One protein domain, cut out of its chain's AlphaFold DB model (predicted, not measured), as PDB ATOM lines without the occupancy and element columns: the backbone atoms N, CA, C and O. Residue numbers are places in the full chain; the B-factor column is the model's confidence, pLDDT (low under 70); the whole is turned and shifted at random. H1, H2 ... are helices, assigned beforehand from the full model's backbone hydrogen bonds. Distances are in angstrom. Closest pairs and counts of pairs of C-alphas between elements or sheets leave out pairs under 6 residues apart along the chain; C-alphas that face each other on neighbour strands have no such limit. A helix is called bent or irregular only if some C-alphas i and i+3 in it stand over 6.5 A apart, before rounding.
ATOM      1  N   HIS A   8      11.507  11.941  29.309       90.56
ATOM      2  CA  HIS A   8      11.659  10.837  28.374       90.56
ATOM      3  C   HIS A   8      11.794   9.507  29.120       90.56
ATOM      4  O   HIS A   8      12.194   9.452  30.286       90.56
ATOM      5  N   ILE A   9      11.490   8.424  28.412       92.25
ATOM      6  CA  ILE A   9      11.629   7.060  28.916       92.25
ATOM      7  C   ILE A   9      13.105   6.761  29.200       92.25
ATOM      8  O   ILE A   9      13.981   6.996  28.366       92.25
ATOM      9  N   THR A  10      13.383   6.223  30.387       91.75
ATOM     10  CA  THR A  10      14.736   5.839  30.800       91.75
ATOM     11  C   THR A  10      15.050   4.388  30.436       91.75
ATOM     12  O   THR A  10      14.162   3.565  30.210       91.75
ATOM     13  N   ARG A  11      16.341   4.041  30.441       89.31
ATOM     14  CA  ARG A  11      16.808   2.666  30.209       89.31
ATOM     15  C   ARG A  11      16.195   1.653  31.180       89.31
ATOM     16  O   ARG A  11      15.773   0.583  30.763       89.31
ATOM     17  N   GLU A  12      16.074   2.019  32.453       91.31
ATOM     18  CA  GLU A  12      15.453   1.170  33.478       91.31
ATOM     19  C   GLU A  12      13.988   0.852  33.152       91.31
ATOM     20  O   GLU A  12      13.511  -0.250  33.425       91.31
ATOM     21  N   MET A  13      13.266   1.791  32.529       91.19
ATOM     22  CA  MET A  13      11.888   1.569  32.092       91.19
ATOM     23  C   MET A  13      11.818   0.585  30.921       91.19
ATOM     24  O   MET A  13      10.947  -0.285  30.939       91.19
ATOM     25  N   PHE A  14      12.741   0.667  29.955       92.75
ATOM     26  CA  PHE A  14      12.842  -0.316  28.868       92.75
ATOM     27  C   PHE A  14      13.142  -1.723  29.401       92.75
ATOM     28  O   PHE A  14      12.470  -2.681  29.020       92.75
ATOM     29  N   GLU A  15      14.082  -1.852  30.340       92.19
ATOM     30  CA  GLU A  15      14.414  -3.136  30.972       92.19
ATOM     31  C   GLU A  15      13.241  -3.700  31.785       92.19
ATOM     32  O   GLU A  15      12.943  -4.894  31.712       92.19
ATOM     33  N   CYS A  16      12.540  -2.845  32.534       93.06
ATOM     34  CA  CYS A  16      11.362  -3.227  33.308       93.06
ATOM     35  C   CYS A  16      10.224  -3.732  32.407       93.06
ATOM     36  O   CYS A  16       9.604  -4.756  32.713       93.06
ATOM     37  N   TRP A  17       9.988  -3.054  31.279       92.94
ATOM     38  CA  TRP A  17       9.019  -3.472  30.268       92.94
ATOM     39  C   TRP A  17       9.417  -4.806  29.617       92.94
ATOM     40  O   TRP A  17       8.628  -5.749  29.629       92.94
ATOM     41  N   GLN A  18      10.663  -4.942  29.152       90.62
ATOM     42  CA  GLN A  18      11.162  -6.166  28.509       90.62
ATOM     43  C   GLN A  18      11.108  -7.392  29.433       90.62
ATOM     44  O   GLN A  18      10.876  -8.511  28.980       90.62
ATOM     45  N   GLN A  19      11.314  -7.194  30.736       91.31
ATOM     46  CA  GLN A  19      11.233  -8.260  31.740       91.31
ATOM     47  C   GLN A  19       9.791  -8.569  32.181       91.31
ATOM     48  O   GLN A  19       9.601  -9.436  33.034       91.31
ATOM     49  N   GLY A  20       8.783  -7.860  31.656       91.81
ATOM     50  CA  GLY A  20       7.381  -8.018  32.056       91.81
ATOM     51  C   GLY A  20       7.111  -7.616  33.509       91.81
ATOM     52  O   GLY A  20       6.182  -8.127  34.131       91.81
ATOM     53  N   LYS A  21       7.945  -6.739  34.083       93.12
ATOM     54  CA  LYS A  21       7.834  -6.269  35.477       93.12
ATOM     55  C   LYS A  21       6.979  -5.008  35.618       93.12
ATOM     56  O   LYS A  21       6.727  -4.559  36.736       93.12
ATOM     57  N   MET A  22       6.558  -4.424  34.502       92.12
ATOM     58  CA  MET A  22       5.724  -3.231  34.479       92.12
ATOM     59  C   MET A  22       4.250  -3.600  34.700       92.12
ATOM     60  O   MET A  22       3.741  -4.551  34.119       92.12
ATOM     61  N   GLU A  23       3.555  -2.855  35.561       91.69
ATOM     62  CA  GLU A  23       2.107  -3.013  35.755       91.69
ATOM     63  C   GLU A  23       1.335  -2.503  34.530       91.69
ATOM     64  O   GLU A  23       1.746  -1.521  33.917       91.69
ATOM     65  N   GLY A  24       0.174  -3.094  34.226       91.38
ATOM     66  CA  GLY A  24      -0.560  -2.814  32.982       91.38
ATOM     67  C   GLY A  24      -0.884  -1.336  32.719       91.38
ATOM     68  O   GLY A  24      -0.743  -0.878  31.591       91.38
ATOM     69  N   GLN A  25      -1.244  -0.551  33.745       90.69
ATOM     70  CA  GLN A  25      -1.475   0.894  33.564       90.69
ATOM     71  C   GLN A  25      -0.189   1.665  33.241       90.69
ATOM     72  O   GLN A  25      -0.204   2.583  32.423       90.69
ATOM     73  N   ARG A  26       0.933   1.288  33.867       90.25
ATOM     74  CA  ARG A  26       2.240   1.897  33.591       90.25
ATOM     75  C   ARG A  26       2.763   1.492  32.218       90.25
ATOM     76  O   ARG A  26       3.358   2.319  31.539       90.25
ATOM     77  N   GLU A  27       2.505   0.255  31.800       94.00
ATOM     78  CA  GLU A  27       2.837  -0.225  30.459       94.00
ATOM     79  C   GLU A  27       2.056   0.534  29.385       94.00
ATOM     80  O   GLU A  27       2.646   0.987  28.405       94.00
ATOM     81  N   GLU A  28       0.756   0.751  29.587       94.00
ATOM     82  CA  GLU A  28      -0.052   1.553  28.667       94.00
ATOM     83  C   GLU A  28       0.488   2.985  28.550       94.00
ATOM     84  O   GLU A  28       0.626   3.509  27.443       94.00
ATOM     85  N   GLU A  29       0.837   3.618  29.671       92.12
ATOM     86  CA  GLU A  29       1.411   4.963  29.671       92.12
ATOM     87  C   GLU A  29       2.772   5.020  28.969       92.12
ATOM     88  O   GLU A  29       3.003   5.925  28.163       92.12
ATOM     89  N   PHE A  30       3.634   4.035  29.219       93.88
ATOM     90  CA  PHE A  30       4.916   3.867  28.540       93.88
ATOM     91  C   PHE A  30       4.727   3.739  27.021       93.88
ATOM     92  O   PHE A  30       5.305   4.520  26.266       93.88
ATOM     93  N   LEU A  31       3.861   2.829  26.558       94.88
ATOM     94  CA  LEU A  31       3.610   2.616  25.127       94.88
ATOM     95  C   LEU A  31       2.956   3.840  24.476       94.88
ATOM     96  O   LEU A  31       3.305   4.214  23.353       94.88
ATOM     97  N   ARG A  32       2.043   4.509  25.187       94.62
ATOM     98  CA  ARG A  32       1.426   5.764  24.744       94.62
ATOM     99  C   ARG A  32       2.462   6.880  24.600       94.62
ATOM    100  O   ARG A  32       2.404   7.632  23.627       94.62
ATOM    101  N   HIS A  33       3.406   6.997  25.533       94.00
ATOM    102  CA  HIS A  33       4.492   7.970  25.431       94.00
ATOM    103  C   HIS A  33       5.417   7.647  24.252       94.00
ATOM    104  O   HIS A  33       5.673   8.526  23.434       94.00
ATOM    105  N   THR A  34       5.827   6.386  24.086       94.81
ATOM    106  CA  THR A  34       6.609   5.939  22.918       94.81
ATOM    107  C   THR A  34       5.891   6.239  21.600       94.81
ATOM    108  O   THR A  34       6.527   6.643  20.635       94.81
ATOM    109  N   GLY A  35       4.561   6.117  21.551       93.62
ATOM    110  CA  GLY A  35       3.772   6.440  20.357       93.62
ATOM    111  C   GLY A  35       3.597   7.937  20.062       93.62
ATOM    112  O   GLY A  35       3.190   8.286  18.956       93.62
ATOM    113  N   THR A  36       3.872   8.824  21.023       93.56
ATOM    114  CA  THR A  36       3.654  10.282  20.897       93.56
ATOM    115  C   THR A  36       4.949  11.096  20.915       93.56
ATOM    116  O   THR A  36       4.987  12.190  20.357       93.56
ATOM    117  N   CYS A  37       6.018  10.569  21.514       94.44
ATOM    118  CA  CYS A  37       7.330  11.196  21.605       94.44
ATOM    119  C   CYS A  37       8.283  10.585  20.568       94.44
ATOM    120  O   CYS A  37       8.707   9.438  20.702       94.44
ATOM    121  N   THR A  38       8.659  11.369  19.555       93.81
ATOM    122  CA  THR A  38       9.556  10.931  18.469       93.81
ATOM    123  C   THR A  38      10.913  10.454  18.981       93.81
ATOM    124  O   THR A  38      11.399   9.423  18.530       93.81
ATOM    125  N   PHE A  39      11.485  11.151  19.965       94.12
ATOM    126  CA  PHE A  39      12.740  10.755  20.604       94.12
ATOM    127  C   PHE A  39      12.631   9.377  21.273       94.12
ATOM    128  O   PHE A  39      13.468   8.508  21.054       94.12
ATOM    129  N   CYS A  40      11.573   9.134  22.054       94.81
ATOM    130  CA  CYS A  40      11.395   7.839  22.711       94.81
ATOM    131  C   CYS A  40      11.080   6.715  21.717       94.81
ATOM    132  O   CYS A  40      11.496   5.584  21.949       94.81
ATOM    133  N   ALA A  41      10.385   7.011  20.613       94.81
ATOM    134  CA  ALA A  41      10.161   6.055  19.530       94.81
ATOM    135  C   ALA A  41      11.477   5.615  18.873       94.81
ATOM    136  O   ALA A  41      11.680   4.424  18.639       94.81
ATOM    137  N   GLU A  42      12.382   6.562  18.618       94.81
ATOM    138  CA  GLU A  42      13.713   6.280  18.074       94.81
ATOM    139  C   GLU A  42      14.546   5.446  19.054       94.81
ATOM    140  O   GLU A  42      15.043   4.379  18.691       94.81
ATOM    141  N   GLN A  43      14.605   5.857  20.325       93.88
ATOM    142  CA  GLN A  43      15.311   5.107  21.368       93.88
ATOM    143  C   GLN A  43      14.745   3.692  21.560       93.88
ATOM    144  O   GLN A  43      15.504   2.752  21.784       93.88
ATOM    145  N   PHE A  44      13.425   3.521  21.446       93.62
ATOM    146  CA  PHE A  44      12.781   2.210  21.498       93.62
ATOM    147  C   PHE A  44      13.165   1.327  20.303       93.62
ATOM    148  O   PHE A  44      13.399   0.134  20.482       93.62
ATOM    149  N   GLY A  45      13.274   1.902  19.100       92.25
ATOM    150  CA  GLY A  45      13.764   1.196  17.914       92.25
ATOM    151  C   GLY A  45      15.193   0.684  18.100       92.25
ATOM    152  O   GLY A  45      15.437  -0.510  17.937       92.25
ATOM    153  N   ILE A  46      16.101   1.558  18.548       92.25
ATOM    154  CA  ILE A  46      17.496   1.196  18.852       92.25
ATOM    155  C   ILE A  46      17.544   0.076  19.901       92.25
ATOM    156  O   ILE A  46      18.229  -0.927  19.713       92.25
ATOM    157  N   TRP A  47      16.760   0.198  20.977       91.25
ATOM    158  CA  TRP A  47      16.680  -0.821  22.025       91.25
ATOM    159  C   TRP A  47      16.230  -2.191  21.494       91.25
ATOM    160  O   TRP A  47      16.789  -3.226  21.868       91.25
ATOM    161  N   MET A  48      15.219  -2.207  20.621       89.38
ATOM    162  CA  MET A  48      14.710  -3.429  19.994       89.38
ATOM    163  C   MET A  48      15.742  -4.070  19.064       89.38
ATOM    164  O   MET A  48      15.827  -5.296  19.016       89.38
ATOM    165  N   GLU A  49      16.532  -3.263  18.354       88.81
ATOM    166  CA  GLU A  49      17.583  -3.744  17.457       88.81
ATOM    167  C   GLU A  49      18.780  -4.333  18.218       88.81
ATOM    168  O   GLU A  49      19.282  -5.396  17.852       88.81
ATOM    169  N   GLU A  50      19.202  -3.706  19.319       84.19
ATOM    170  CA  GLU A  50      20.317  -4.195  20.146       84.19
ATOM    171  C   GLU A  50      20.039  -5.565  20.791       84.19
ATOM    172  O   GLU A  50      20.969  -6.323  21.071       84.19
ATOM    173  N   ASN A  51      18.767  -5.904  21.013       73.06
ATOM    174  CA  ASN A  51      18.346  -7.123  21.707       73.06
ATOM    175  C   ASN A  51      17.779  -8.204  20.765       73.06
ATOM    176  O   ASN A  51      17.090  -9.126  21.216       73.06
ATOM    177  N   LEU A  52      18.061  -8.120  19.461       77.00
ATOM    178  CA  LEU A  52      17.661  -9.133  18.483       77.00
ATOM    179  C   LEU A  52      18.396 -10.459  18.739       77.00
ATOM    180  O   LEU A  52      19.556 -10.638  18.376       77.00
ATOM    181  N   MET A  53      17.696 -11.422  19.335       78.88
ATOM    182  CA  MET A  53      18.138 -12.815  19.352       78.88
ATOM    183  C   MET A  53      17.764 -13.497  18.037       78.88
ATOM    184  O   MET A  53      16.664 -13.296  17.517       78.88
TER     185      MET A  53
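Overview. This is residues 8 to 53 of the 159 residues of an uncharacterized protein of Roseburia sp. 499 (UniProt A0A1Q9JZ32). Two longer helices, H2 and H3, meet near their ends in a V, with the tight corner between them at Cys 37. The short helix H1 sits over the opening between the two legs, close to both H2 and H3 but not clearly touching either, with its centre 12.1 A from that of H2 and 12.0 A from that of H3. The printed part has 46 residues, with three named helices in the order H1, H2, H3 and no named strand; its class is all helix. It is compact, with a radius of gyration of the C-alphas of 10.1 A, and rounded, spanning 26 by 23 by 14 A.

Arrangement. H1, residues 11 to 18, comes first and touches no helix. H2, residues 24 to 36, is close to H1 but not clearly touching it: the closest C-alphas are those of Trp 17 and Glu 27, 7.0 A apart. H1 and H2 run opposite ways at a steep tilt of 62 degrees. H3, residues 38 to 50, is also close to H1 but not clearly touching it, and here the closest C-alphas are those of Phe 14 and Phe 44, 7.8 A apart. H1 and H3 run the same way at a steep tilt of 64 degrees. H2 and H3 touch only at the corner by their link, with residues 33 to 35 of H2 and 40 to 44 of H3 alone. Their closest C-alphas are those of Thr 34 and Ala 41, 4.9 A apart. Their lines are only just about perpendicular, at 70.4 degrees, and their centres are 14.0 A apart. In H1, H2 and H3 every backbone O i to N i+4 pair is within hydrogen-bond range.

Along the chain. H1 begins at C-alpha 11, at (16.808, 2.666, 30.209), and measures 10.6 A from first to last C-alpha. H2 begins at C-alpha 24, at (-0.560, -2.814, 32.982), and measures 18.3 A to C-alpha 36. H3 measures 18.6 A and ends at C-alpha 50, at (20.317, -4.195, 20.146). No helix is bent.

Size, cuts and confidence. The C-alphas of Gln 25 and Met 53 are the two farthest apart, at 27.8 A. The first and last printed C-alphas, those of His 8 and Met 53, are 26.1 A apart. The printed part has no cut. The link from H1 to H2, with five residues between them, is tight, and so is the link from H2 to H3, with one residue. The mean pLDDT of the printed part is 91.3, and no printed residue is under 70.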